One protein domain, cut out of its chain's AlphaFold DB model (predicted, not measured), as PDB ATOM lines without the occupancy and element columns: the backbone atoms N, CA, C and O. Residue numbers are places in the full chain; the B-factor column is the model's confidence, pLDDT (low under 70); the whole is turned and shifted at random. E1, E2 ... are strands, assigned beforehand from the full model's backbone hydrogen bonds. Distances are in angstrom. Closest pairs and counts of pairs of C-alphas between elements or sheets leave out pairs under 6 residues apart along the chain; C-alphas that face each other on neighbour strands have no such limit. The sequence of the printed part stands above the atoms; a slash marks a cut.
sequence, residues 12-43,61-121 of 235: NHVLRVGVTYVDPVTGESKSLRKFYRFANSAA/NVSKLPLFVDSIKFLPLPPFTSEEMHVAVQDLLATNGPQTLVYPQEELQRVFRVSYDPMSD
ATOM      1  N   ASN A  12      13.172  56.090  30.250       74.44
ATOM      2  CA  ASN A  12      13.325  54.791  29.596       74.44
ATOM      3  C   ASN A  12      14.323  54.878  28.438       74.44
ATOM      4  O   ASN A  12      14.111  55.619  27.480       74.44
ATOM      5  N   HIS A  13      15.363  54.057  28.499       70.88
ATOM      6  CA  HIS A  13      16.424  53.958  27.505       70.88
ATOM      7  C   HIS A  13      16.399  52.606  26.803       70.88
ATOM      8  O   HIS A  13      15.880  51.611  27.317       70.88
ATOM      9  N   VAL A  14      16.961  52.575  25.593       76.31
ATOM     10  CA  VAL A  14      17.106  51.349  24.806       76.31
ATOM     11  C   VAL A  14      18.536  51.237  24.299       76.31
ATOM     12  O   VAL A  14      18.944  51.986  23.412       76.31
ATOM     13  N   LEU A  15      19.284  50.258  24.807       75.00
ATOM     14  CA  LEU A  15      20.567  49.877  24.226       75.00
ATOM     15  C   LEU A  15      20.312  48.970  23.021       75.00
ATOM     16  O   LEU A  15      19.734  47.887  23.145       75.00
ATOM     17  N   ARG A  16      20.755  49.415  21.843       80.44
ATOM     18  CA  ARG A  16      20.693  48.640  20.601       80.44
ATOM     19  C   ARG A  16      22.056  48.030  20.309       80.44
ATOM     20  O   ARG A  16      22.971  48.741  19.901       80.44
ATOM     21  N   VAL A  17      22.155  46.712  20.429       72.56
ATOM     22  CA  VAL A  17      23.356  45.962  20.051       72.56
ATOM     23  C   VAL A  17      23.124  45.332  18.687       72.56
ATOM     24  O   VAL A  17      22.188  44.553  18.513       72.56
ATOM     25  N   GLY A  18      23.953  45.699  17.712       74.81
ATOM     26  CA  GLY A  18      23.985  45.084  16.390       74.81
ATOM     27  C   GLY A  18      25.290  44.324  16.205       74.81
ATOM     28  O   GLY A  18      26.355  44.882  16.454       74.81
ATOM     29  N   VAL A  19      25.208  43.074  15.760       70.19
ATOM     30  CA  VAL A  19      26.372  42.276  15.363       70.19
ATOM     31  C   VAL A  19      26.199  41.902  13.903       70.19
ATOM     32  O   VAL A  19      25.136  41.420  13.518       70.19
ATOM     33  N   THR A  20      27.244  42.105  13.109       75.69
ATOM     34  CA  THR A  20      27.328  41.630  11.727       75.69
ATOM     35  C   THR A  20      28.432  40.587  11.662       75.69
ATOM     36  O   THR A  20      29.521  40.814  12.187       75.69
ATOM     37  N   TYR A  21      28.153  39.443  11.052       74.81
ATOM     38  CA  TYR A  21      29.098  38.341  10.905       74.81
ATOM     39  C   TYR A  21      28.900  37.659   9.551       74.81
ATOM     40  O   TYR A  21      27.855  37.805   8.926       74.81
ATOM     41  N   VAL A  22      29.900  36.914   9.092       77.56
ATOM     42  CA  VAL A  22      29.783  36.072   7.896       77.56
ATOM     43  C   VAL A  22      29.495  34.651   8.357       77.56
ATOM     44  O   VAL A  22      30.204  34.129   9.217       77.56
ATOM     45  N   ASP A  23      28.429  34.050   7.838       76.25
ATOM     46  CA  ASP A  23      28.092  32.660   8.118       76.25
ATOM     47  C   ASP A  23      29.205  31.754   7.560       76.25
ATOM     48  O   ASP A  23      29.446  31.769   6.351       76.25
ATOM     49  N   PRO A  24      29.908  30.978   8.401       66.81
ATOM     50  CA  PRO A  24      31.056  30.193   7.958       66.81
ATOM     51  C   PRO A  24      30.671  29.006   7.065       66.81
ATOM     52  O   PRO A  24      31.538  28.455   6.393       66.81
ATOM     53  N   VAL A  25      29.395  28.603   7.051       81.75
ATOM     54  CA  VAL A  25      28.901  27.482   6.239       81.75
ATOM     55  C   VAL A  25      28.348  27.980   4.905       81.75
ATOM     56  O   VAL A  25      28.572  27.341   3.879       81.75
ATOM     57  N   THR A  26      27.640  29.115   4.899       87.12
ATOM     58  CA  THR A  26      27.008  29.644   3.674       87.12
ATOM     59  C   THR A  26      27.788  30.774   2.999       87.12
ATOM     60  O   THR A  26      27.489  31.112   1.858       87.12
ATOM     61  N   GLY A  27      28.775  31.370   3.672       85.12
ATOM     62  CA  GLY A  27      29.554  32.512   3.176       85.12
ATOM     63  C   GLY A  27      28.787  33.840   3.144       85.12
ATOM     64  O   GLY A  27      29.321  34.855   2.697       85.12
ATOM     65  N   GLU A  28      27.539  33.867   3.611       84.06
ATOM     66  CA  GLU A  28      26.682  35.050   3.547       84.06
ATOM     67  C   GLU A  28      26.904  35.987   4.737       84.06
ATOM     68  O   GLU A  28      27.046  35.556   5.881       84.06
ATOM     69  N   SER A  29      26.851  37.296   4.489       79.06
ATOM     70  CA  SER A  29      26.849  38.292   5.563       79.06
ATOM     71  C   SER A  29      25.492  38.319   6.268       79.06
ATOM     72  O   SER A  29      24.468  38.647   5.670       79.06
ATOM     73  N   LYS A  30      25.487  38.014   7.563       73.56
ATOM     74  CA  LYS A  30      24.319  38.049   8.446       73.56
ATOM     75  C   LYS A  30      24.465  39.152   9.482       73.56
ATOM     76  O   LYS A  30      25.566  39.536   9.864       73.56
ATOM     77  N   SER A  31      23.334  39.663   9.960       70.00
ATOM     78  CA  SER A  31      23.321  40.567  11.107       70.00
ATOM     79  C   SER A  31      22.210  40.208  12.080       70.00
ATOM     80  O   SER A  31      21.110  39.840  11.668       70.00
ATOM     81  N   LEU A  32      22.500  40.333  13.372       69.06
ATOM     82  CA  LEU A  32      21.526  40.206  14.449       69.06
ATOM     83  C   LEU A  32      21.471  41.517  15.229       69.06
ATOM     84  O   LEU A  32      22.481  42.199  15.405       69.06
ATOM     85  N   ARG A  33      20.277  41.868  15.707       76.75
ATOM     86  CA  ARG A  33      20.048  43.047  16.540       76.75
ATOM     87  C   ARG A  33      19.314  42.618  17.802       76.75
ATOM     88  O   ARG A  33      18.297  41.934  17.700       76.75
ATOM     89  N   LYS A  34      19.791  43.047  18.967       71.12
ATOM     90  CA  LYS A  34      19.076  42.904  20.241       71.12
ATOM     91  C   LYS A  34      18.875  44.280  20.861       71.12
ATOM     92  O   LYS A  34      19.747  45.146  20.790       71.12
ATOM     93  N   PHE A  35      17.697  44.465  21.439       69.50
ATOM     94  CA  PHE A  35      17.315  45.669  22.157       69.50
ATOM     95  C   PHE A  35      17.207  45.324  23.636       69.50
ATOM     96  O   PHE A  35      16.491  44.387  23.990       69.50
ATOM     97  N   TYR A  36      17.890  46.089  24.476       74.50
ATOM     98  CA  TYR A  36      17.771  46.017  25.927       74.50
ATOM     99  C   TYR A  36      17.106  47.301  26.392       74.50
ATOM    100  O   TYR A  36      17.645  48.386  26.174       74.50
ATOM    101  N   ARG A  37      15.906  47.187  26.959       71.50
ATOM    102  CA  ARG A  37      15.166  48.324  27.513       71.50
ATOM    103  C   ARG A  37      15.459  48.402  29.002       71.50
ATOM    104  O   ARG A  37      15.422  47.374  29.667       71.50
ATOM    105  N   PHE A  38      15.730  49.591  29.509       72.81
ATOM    106  CA  PHE A  38      15.979  49.806  30.931       72.81
ATOM    107  C   PHE A  38      15.605  51.240  31.307       72.81
ATOM    108  O   PHE A  38      15.633  52.133  30.462       72.81
ATOM    109  N   ALA A  39      15.216  51.461  32.557       66.62
ATOM    110  CA  ALA A  39      14.861  52.781  33.060       66.62
ATOM    111  C   ALA A  39      16.036  53.365  33.848       66.62
ATOM    112  O   ALA A  39      16.568  52.713  34.742       66.62
ATOM    113  N   ASN A  40      16.433  54.591  33.523       67.00
ATOM    114  CA  ASN A  40      17.331  55.394  34.340       67.00
ATOM    115  C   ASN A  40      16.467  56.284  35.236       67.00
ATOM    116  O   ASN A  40      16.017  57.341  34.794       67.00
ATOM    117  N   SER A  41      16.151  55.843  36.450       58.09
ATOM    118  CA  SER A  41      15.489  56.687  37.446       58.09
ATOM    119  C   SER A  41      16.535  57.587  38.104       58.09
ATOM    120  O   SER A  41      17.489  57.101  38.703       58.09
ATOM    121  N   ALA A  42      16.362  58.913  38.039       46.25
ATOM    122  CA  ALA A  42      17.060  59.780  38.981       46.25
ATOM    123  C   ALA A  42      16.608  59.367  40.378       46.25
ATOM    124  O   ALA A  42      15.424  59.474  40.703       46.25
ATOM    125  N   ALA A  43      17.544  58.889  41.191       41.00
ATOM    126  CA  ALA A  43      17.323  58.631  42.601       41.00
ATOM    127  C   ALA A  43      17.209  59.966  43.356       41.00
ATOM    128  O   ALA A  43      18.080  60.354  44.119       41.00
ATOM    129  N   ASN A  61      15.067  30.852  19.583       79.94
ATOM    130  CA  ASN A  61      15.814  30.259  18.480       79.94
ATOM    131  C   ASN A  61      15.197  30.689  17.138       79.94
ATOM    132  O   ASN A  61      14.181  30.163  16.691       79.94
ATOM    133  N   VAL A  62      15.832  31.657  16.477       80.69
ATOM    134  CA  VAL A  62      15.438  32.141  15.140       80.69
ATOM    135  C   VAL A  62      16.128  31.391  13.996       80.69
ATOM    136  O   VAL A  62      15.969  31.751  12.829       80.69
ATOM    137  N   SER A  63      16.937  30.379  14.310       76.69
ATOM    138  CA  SER A  63      17.617  29.568  13.306       76.69
ATOM    139  C   SER A  63      16.689  28.484  12.749       76.69
ATOM    140  O   SER A  63      15.588  28.250  13.246       76.69
ATOM    141  N   LYS A  64      17.138  27.815  11.685       81.44
ATOM    142  CA  LYS A  64      16.410  26.695  11.071       81.44
ATOM    143  C   LYS A  64      16.719  25.346  11.734       81.44
ATOM    144  O   LYS A  64      16.145  24.344  11.321       81.44
ATOM    145  N   LEU A  65      17.627  25.306  12.714       82.06
ATOM    146  CA  LEU A  65      18.112  24.082  13.355       82.06
ATOM    147  C   LEU A  65      17.977  24.167  14.887       82.06
ATOM    148  O   LEU A  65      17.931  25.269  15.434       82.06
ATOM    149  N   PRO A  66      17.915  23.034  15.606       81.12
ATOM    150  CA  PRO A  66      17.977  23.040  17.065       81.12
ATOM    151  C   PRO A  66      19.313  23.606  17.564       81.12
ATOM    152  O   PRO A  66      20.365  23.314  16.993       81.12
ATOM    153  N   LEU A  67      19.272  24.406  18.629       74.69
ATOM    154  CA  LEU A  67      20.455  24.974  19.276       74.69
ATOM    155  C   LEU A  67      20.693  24.300  20.621       74.69
ATOM    156  O   LEU A  67      19.759  24.143  21.404       74.69
ATOM    157  N   PHE A  68      21.948  23.943  20.896       79.25
ATOM    158  CA  PHE A  68      22.358  23.452  22.205       79.25
ATOM    159  C   PHE A  68      22.816  24.628  23.083       79.25
ATOM    160  O   PHE A  68      23.798  25.297  22.762       79.25
ATOM    161  N   VAL A  69      22.088  24.915  24.159       73.00
ATOM    162  CA  VAL A  69      22.339  25.999  25.113       73.00
ATOM    163  C   VAL A  69      22.983  25.419  26.367       73.00
ATOM    164  O   VAL A  69      22.294  24.863  27.211       73.00
ATOM    165  N   ASP A  70      24.298  25.578  26.490       69.25
ATOM    166  CA  ASP A  70      25.079  25.073  27.627       69.25
ATOM    167  C   ASP A  70      24.734  25.791  28.948       69.25
ATOM    168  O   ASP A  70      24.331  25.167  29.926       69.25
ATOM    169  N   SER A  71      24.816  27.127  28.980       70.62
ATOM    170  CA  SER A  71      24.376  27.913  30.139       70.62
ATOM    171  C   SER A  71      23.945  29.332  29.767       70.62
ATOM    172  O   SER A  71      24.425  29.917  28.795       70.62
ATOM    173  N   ILE A  72      23.034  29.897  30.564       72.12
ATOM    174  CA  ILE A  72      22.631  31.305  30.504       72.12
ATOM    175  C   ILE A  72      22.914  31.894  31.875       72.12
ATOM    176  O   ILE A  72      22.391  31.412  32.872       72.12
ATOM    177  N   LYS A  73      23.751  32.927  31.927       75.56
ATOM    178  CA  LYS A  73      24.140  33.580  33.176       75.56
ATOM    179  C   LYS A  73      23.967  35.081  33.043       75.56
ATOM    180  O   LYS A  73      24.307  35.653  32.008       75.56
ATOM    181  N   PHE A  74      23.483  35.707  34.105       74.44
ATOM    182  CA  PHE A  74      23.561  37.149  34.277       74.44
ATOM    183  C   PHE A  74      24.812  37.468  35.105       74.44
ATOM    184  O   PHE A  74      25.051  36.833  36.127       74.44
ATOM    185  N   LEU A  75      25.648  38.390  34.624       78.56
ATOM    186  CA  LEU A  75      26.896  38.791  35.280       78.56
ATOM    187  C   LEU A  75      26.790  40.272  35.665       78.56
ATOM    188  O   LEU A  75      27.122  41.133  34.846       78.56
ATOM    189  N   PRO A  76      26.275  40.586  36.864       75.19
ATOM    190  CA  PRO A  76      26.232  41.955  37.349       75.19
ATOM    191  C   PRO A  76      27.641  42.464  37.663       75.19
ATOM    192  O   PRO A  76      28.560  41.691  37.940       75.19
ATOM    193  N   LEU A  77      27.803  43.785  37.622       71.25
ATOM    194  CA  LEU A  77      29.005  44.442  38.125       71.25
ATOM    195  C   LEU A  77      28.875  44.651  39.640       71.25
ATOM    196  O   LEU A  77      27.779  45.001  40.089       71.25
ATOM    197  N   PRO A  78      29.966  44.520  40.419       69.38
ATOM    198  CA  PRO A  78      29.972  44.951  41.813       69.38
ATOM    199  C   PRO A  78      29.480  46.403  41.931       69.38
ATOM    200  O   PRO A  78      29.815  47.221  41.066       69.38
ATOM    201  N   PRO A  79      28.679  46.741  42.953       72.19
ATOM    202  CA  PRO A  79      28.316  45.937  44.129       72.19
ATOM    203  C   PRO A  79      27.069  45.055  43.968       72.19
ATOM    204  O   PRO A  79      26.445  44.649  44.946       72.19
ATOM    205  N   PHE A  80      26.626  44.810  42.740       79.12
ATOM    206  CA  PHE A  80      25.432  44.015  42.501       79.12
ATOM    207  C   PHE A  80      25.791  42.542  42.339       79.12
ATOM    208  O   PHE A  80      26.765  42.179  41.680       79.12
ATOM    209  N   THR A  81      24.957  41.688  42.916       83.44
ATOM    210  CA  THR A  81      25.011  40.233  42.768       83.44
ATOM    211  C   THR A  81      23.734  39.749  42.102       83.44
ATOM    212  O   THR A  81      22.748  40.484  42.024       83.44
ATOM    213  N   SER A  82      23.755  38.536  41.549       84.88
ATOM    214  CA  SER A  82      22.568  37.972  40.919       84.88
ATOM    215  C   SER A  82      22.400  36.492  41.185       84.88
ATOM    216  O   SER A  82      23.370  35.737  41.145       84.88
ATOM    217  N   GLU A  83      21.149  36.088  41.338       85.62
ATOM    218  CA  GLU A  83      20.717  34.718  41.572       85.62
ATOM    219  C   GLU A  83      19.655  34.333  40.534       85.62
ATOM    220  O   GLU A  83      18.719  35.091  40.281       85.62
ATOM    221  N   GLU A  84      19.795  33.167  39.904       83.06
ATOM    222  CA  GLU A  84      18.788  32.655  38.970       83.06
ATOM    223  C   GLU A  84      17.551  32.172  39.736       83.06
ATOM    224  O   GLU A  84      17.637  31.334  40.635       83.06
ATOM    225  N   MET A  85      16.384  32.688  39.358       76.25
ATOM    226  CA  MET A  85      15.101  32.285  39.916       76.25
ATOM    227  C   MET A  85      14.477  31.193  39.047       76.25
ATOM    228  O   MET A  85      14.158  31.412  37.876       76.25
ATOM    229  N   HIS A  86      14.236  30.025  39.637       69.25
ATOM    230  CA  HIS A  86      13.434  28.982  39.005       69.25
ATOM    231  C   HIS A  86      11.955  29.362  39.106       69.25
ATOM    232  O   HIS A  86      11.346  29.263  40.170       69.25
ATOM    233  N   VAL A  87      11.364  29.805  37.997       55.00
ATOM    234  CA  VAL A  87       9.918  30.030  37.935       55.00
ATOM    235  C   VAL A  87       9.252  28.673  37.732       55.00
ATOM    236  O   VAL A  87       9.256  28.130  36.628       55.00
ATOM    237  N   ALA A  88       8.708  28.097  38.805       46.81
ATOM    238  CA  ALA A  88       7.859  26.917  38.714       46.81
ATOM    239  C   ALA A  88       6.529  27.320  38.062       46.81
ATOM    240  O   ALA A  88       5.567  27.676  38.742       46.81
ATOM    241  N   VAL A  89       6.477  27.312  36.730       45.59
ATOM    242  CA  VAL A  89       5.200  27.379  36.021       45.59
ATOM    243  C   VAL A  89       4.573  25.994  36.135       45.59
ATOM    244  O   VAL A  89       4.988  25.040  35.482       45.59
ATOM    245  N   GLN A  90       3.604  25.879  37.038       45.91
ATOM    246  CA  GLN A  90       2.715  24.734  37.143       45.91
ATOM    247  C   GLN A  90       1.864  24.671  35.863       45.91
ATOM    248  O   GLN A  90       0.821  25.306  35.813       45.91
ATOM    249  N   ASP A  91       2.338  23.974  34.826       37.34
ATOM    250  CA  ASP A  91       1.507  23.141  33.945       37.34
ATOM    251  C   ASP A  91       2.351  22.333  32.934       37.34
ATOM    252  O   ASP A  91       2.964  22.857  32.012       37.34
ATOM    253  N   LEU A  92       2.322  21.011  33.147       45.03
ATOM    254  CA  LEU A  92       2.333  19.923  32.161       45.03
ATOM    255  C   LEU A  92       3.531  19.816  31.175       45.03
ATOM    256  O   LEU A  92       3.546  20.403  30.101       45.03
ATOM    257  N   LEU A  93       4.424  18.859  31.497       43.88
ATOM    258  CA  LEU A  93       5.323  18.074  30.613       43.88
ATOM    259  C   LEU A  93       6.792  18.496  30.384       43.88
ATOM    260  O   LEU A  93       7.449  17.875  29.549       43.88
ATOM    261  N   ALA A  94       7.390  19.409  31.151       38.78
ATOM    262  CA  ALA A  94       8.827  19.688  31.012       38.78
ATOM    263  C   ALA A  94       9.678  18.973  32.079       38.78
ATOM    264  O   ALA A  94       9.541  19.186  33.279       38.78
ATOM    265  N   THR A  95      10.560  18.096  31.607       37.75
ATOM    266  CA  THR A  95      11.590  17.356  32.346       37.75
ATOM    267  C   THR A  95      12.397  18.238  33.303       37.75
ATOM    268  O   THR A  95      12.923  19.265  32.885       37.75
ATOM    269  N   ASN A  96      12.573  17.780  34.549       39.16
ATOM    270  CA  ASN A  96      13.435  18.361  35.592       39.16
ATOM    271  C   ASN A  96      14.943  18.282  35.252       39.16
ATOM    272  O   ASN A  96      15.733  17.714  36.005       39.16
ATOM    273  N   GLY A  97      15.354  18.813  34.102       52.03
ATOM    274  CA  GLY A  97      16.750  18.934  33.692       52.03
ATOM    275  C   GLY A  97      17.015  20.301  33.056       52.03
ATOM    276  O   GLY A  97      16.073  20.948  32.595       52.03
ATOM    277  N   PRO A  98      18.276  20.767  33.017       55.34
ATOM    278  CA  PRO A  98      18.631  21.976  32.285       55.34
ATOM    279  C   PRO A  98      18.219  21.781  30.826       55.34
ATOM    280  O   PRO A  98      18.781  20.934  30.138       55.34
ATOM    281  N   GLN A  99      17.202  22.511  30.361       61.16
ATOM    282  CA  GLN A  99      16.727  22.420  28.982       61.16
ATOM    283  C   GLN A  99      17.836  22.915  28.048       61.16
ATOM    284  O   GLN A  99      17.995  24.112  27.821       61.16
ATOM    285  N   THR A 100      18.653  21.972  27.581       67.31
ATOM    286  CA  THR A 100      19.875  22.252  26.827       67.31
ATOM    287  C   THR A 100      19.610  22.324  25.334       67.31
ATOM    288  O   THR A 100      20.462  22.805  24.615       67.31
ATOM    289  N   LEU A 101      18.463  21.860  24.835       78.88
ATOM    290  CA  LEU A 101      18.132  21.909  23.412       78.88
ATOM    291  C   LEU A 101      16.934  22.839  23.191       78.88
ATOM    292  O   LEU A 101      15.885  22.633  23.794       78.88
ATOM    293  N   VAL A 102      17.098  23.846  22.332       79.69
ATOM    294  CA  VAL A 102      16.059  24.819  21.960       79.69
ATOM    295  C   VAL A 102      15.767  24.659  20.470       79.69
ATOM    296  O   VAL A 102      16.634  24.934  19.633       79.69
ATOM    297  N   TYR A 103      14.573  24.199  20.109       85.25
ATOM    298  CA  TYR A 103      14.171  23.971  18.715       85.25
ATOM    299  C   TYR A 103      13.838  25.283  17.981       85.25
ATOM    300  O   TYR A 103      13.637  26.316  18.617       85.25
ATOM    301  N   PRO A 104      13.800  25.296  16.633       84.19
ATOM    302  CA  PRO A 104      13.395  26.478  15.872       84.19
ATOM    303  C   PRO A 104      12.053  27.049  16.343       84.19
ATOM    304  O   PRO A 104      11.085  26.313  16.491       84.19
ATOM    305  N   GLN A 105      11.997  28.370  16.516       81.81
ATOM    306  CA  GLN A 105      10.865  29.138  17.058       81.81
ATOM    307  C   GLN A 105      10.570  28.948  18.552       81.81
ATOM    308  O   GLN A 105       9.747  29.697  19.077       81.81
ATOM    309  N   GLU A 106      11.251  28.037  19.254       81.19
ATOM    310  CA  GLU A 106      11.099  27.927  20.705       81.19
ATOM    311  C   GLU A 106      11.725  29.114  21.434       81.19
ATOM    312  O   GLU A 106      12.717  29.714  20.992       81.19
ATOM    313  N   GLU A 107      11.129  29.424  22.582       72.06
ATOM    314  CA  GLU A 107      11.591  30.445  23.505       72.06
ATOM    315  C   GLU A 107      12.051  29.820  24.812       72.06
ATOM    316  O   GLU A 107      11.396  28.955  25.386       72.06
ATOM    317  N   LEU A 108      13.186  30.309  25.291       72.69
ATOM    318  CA  LEU A 108      13.760  29.989  26.578       72.69
ATOM    319  C   LEU A 108      13.742  31.252  27.433       72.69
ATOM    320  O   LEU A 108      14.292  32.287  27.044       72.69
ATOM    321  N   GLN A 109      13.108  31.158  28.597       72.56
ATOM    322  CA  GLN A 109      12.990  32.251  29.555       72.56
ATOM    323  C   GLN A 109      13.864  31.967  30.777       72.56
ATOM    324  O   GLN A 109      13.919  30.840  31.283       72.56
ATOM    325  N   ARG A 110      14.572  32.997  31.241       71.94
ATOM    326  CA  ARG A 110      15.382  32.974  32.460       71.94
ATOM    327  C   ARG A 110      15.162  34.243  33.254       71.94
ATOM    328  O   ARG A 110      15.131  35.329  32.682       71.94
ATOM    329  N   VAL A 111      15.003  34.091  34.560       75.25
ATOM    330  CA  VAL A 111      14.752  35.199  35.475       75.25
ATOM    331  C   VAL A 111      15.893  35.247  36.471       75.25
ATOM    332  O   VAL A 111      16.269  34.225  37.033       75.25
ATOM    333  N   PHE A 112      16.449  36.432  36.680       76.44
ATOM    334  CA  PHE A 112      17.528  36.668  37.623       76.44
ATOM    335  C   PHE A 112      17.080  37.720  38.627       76.44
ATOM    336  O   PHE A 112      16.652  38.809  38.242       76.44
ATOM    337  N   ARG A 113      17.196  37.405  39.914       78.94
ATOM    338  CA  ARG A 113      17.108  38.398  40.979       78.94
ATOM    339  C   ARG A 113      18.461  39.071  41.097       78.94
ATOM    340  O   ARG A 113      19.464  38.386  41.245       78.94
ATOM    341  N   VAL A 114      18.482  40.391  41.030       80.19
ATOM    342  CA  VAL A 114      19.673  41.221  41.191       80.19
ATOM    343  C   VAL A 114      19.532  41.985  42.494       80.19
ATOM    344  O   VAL A 114      18.559  42.716  42.671       80.19
ATOM    345  N   SER A 115      20.489  41.822  43.395       79.00
ATOM    346  CA  SER A 115      20.493  42.484  44.697       79.00
ATOM    347  C   SER A 115      21.788  43.249  44.915       79.00
ATOM    348  O   SER A 115      22.851  42.896  44.398       79.00
ATOM    349  N   TYR A 116      21.689  44.328  45.683       75.81
ATOM    350  CA  TYR A 116      22.856  45.033  46.186       75.81
ATOM    351  C   TYR A 116      23.524  44.201  47.288       75.81
ATOM    352  O   TYR A 116      22.874  43.874  48.283       75.81
ATOM    353  N   ASP A 117      24.804  43.869  47.119       77.50
ATOM    354  CA  ASP A 117      25.639  43.263  48.156       77.50
ATOM    355  C   ASP A 117      26.635  44.308  48.691       77.50
ATOM    356  O   ASP A 117      27.649  44.585  48.035       77.50
ATOM    357  N   PRO A 118      26.393  44.861  49.897       63.41
ATOM    358  CA  PRO A 118      27.262  45.859  50.515       63.41
ATOM    359  C   PRO A 118      28.710  45.387  50.700       63.41
ATOM    360  O   PRO A 118      29.623  46.208  50.700       63.41
ATOM    361  N   MET A 119      28.938  44.075  50.854       66.06
ATOM    362  CA  MET A 119      30.280  43.510  51.050       66.06
ATOM    363  C   MET A 119      31.099  43.498  49.757       66.06
ATOM    364  O   MET A 119      32.329  43.471  49.799       66.06
ATOM    365  N   SER A 120      30.418  43.523  48.613       64.19
ATOM    366  CA  SER A 120      31.030  43.577  47.288       64.19
ATOM    367  C   SER A 120      31.254  45.008  46.789       64.19
ATOM    368  O   SER A 120      31.810  45.187  45.706       64.19
ATOM    369  N   ASP A 121      30.853  46.025  47.566       59.41
ATOM    370  CA  ASP A 121      31.051  47.432  47.234       59.41
ATOM    371  C   ASP A 121      32.442  47.926  47.663       59.41
ATOM    372  O   ASP A 121      32.672  48.191  48.850       59.41
TER     373      ASP A 121
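This is residues 12 to 43 and 61 to 121 of the 235 residues of an uncharacterized protein of Phytophthora ramorum (UniProt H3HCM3). Two separate strand hairpins make up the model: a long, plain one of E1 and E2, and a second one of E3 and E4, whose strands are joined by a long loop with residues 88 to 97 sticking out. No named strand of the one hairpin comes within 8 A of a named strand of the other, and a short pairing of residues 67 to 68 with 101 to 102 ties the unnamed stretch before E3 to the loop between E3 and E4. The printed part has 93 residues with four named strands, E1, E2, E3 and E4 along the chain, and no named helix; both two-stranded sheets, E1 - E2 and E3 - E4, are antiparallel. The class is all strand, though under half of the residues, 39 of 93, are in named elements. The whole is loose, with a radius of gyration of the C-alphas of 17.6 A and spans of 49 by 37 by 24 A.

E1, residues 12 to 22, and E2, residues 29 to 40, form an antiparallel hairpin, with 164 degrees between their directions. C-alphas 12 and 39, which face each other, are 4.3 A apart, and C-alphas 22 and 29, which also face each other, are 4.4 A apart. N 13 and O 38, at 2.8 A, and N 30 and O 21, at 2.7 A, are within hydrogen-bond range. E3, residues 80 to 85, and E4, residues 107 to 116, form the other antiparallel hairpin, at 141 degrees. C-alphas 82 and 114 face each other at 4.4 A; N 81 and O 115, at 2.8 A, and N 113 and O 83, at 2.8 A, are within hydrogen-bond range. E1 is apart from E3 and from E4, and E2 is apart from both too. Residues 67 to 68 pair antiparallel with residues 101 to 102.

E1 begins at C-alpha 12, at (13.325, 54.791, 29.596), and measures 33.0 A from first to last C-alpha. E2, the longest strand by residues, measures 34.8 A and ends at C-alpha 40, at (17.331, 55.394, 34.340). E3 measures 15.8 A. E4 measures 29.2 A and ends at C-alpha 116, at (22.856, 45.033, 46.186).

The two C-alphas farthest apart, those of Thr 26 and Pro 118, are 49.6 A apart. Residues 44 to 60 are not printed, and C-alphas 43 and 61 are 37.3 A apart across this cut, which lies in the link from E2 to E3. The link from E1 to E2 is short, and the link from E3 to E4, 21 residues, is long; within it residues 88 to 97 stand free. The mean pLDDT of the printed part is 70.5, and 29 residues are under 70, among them residues 39 to 43, 86 to 100 and 118 to 121.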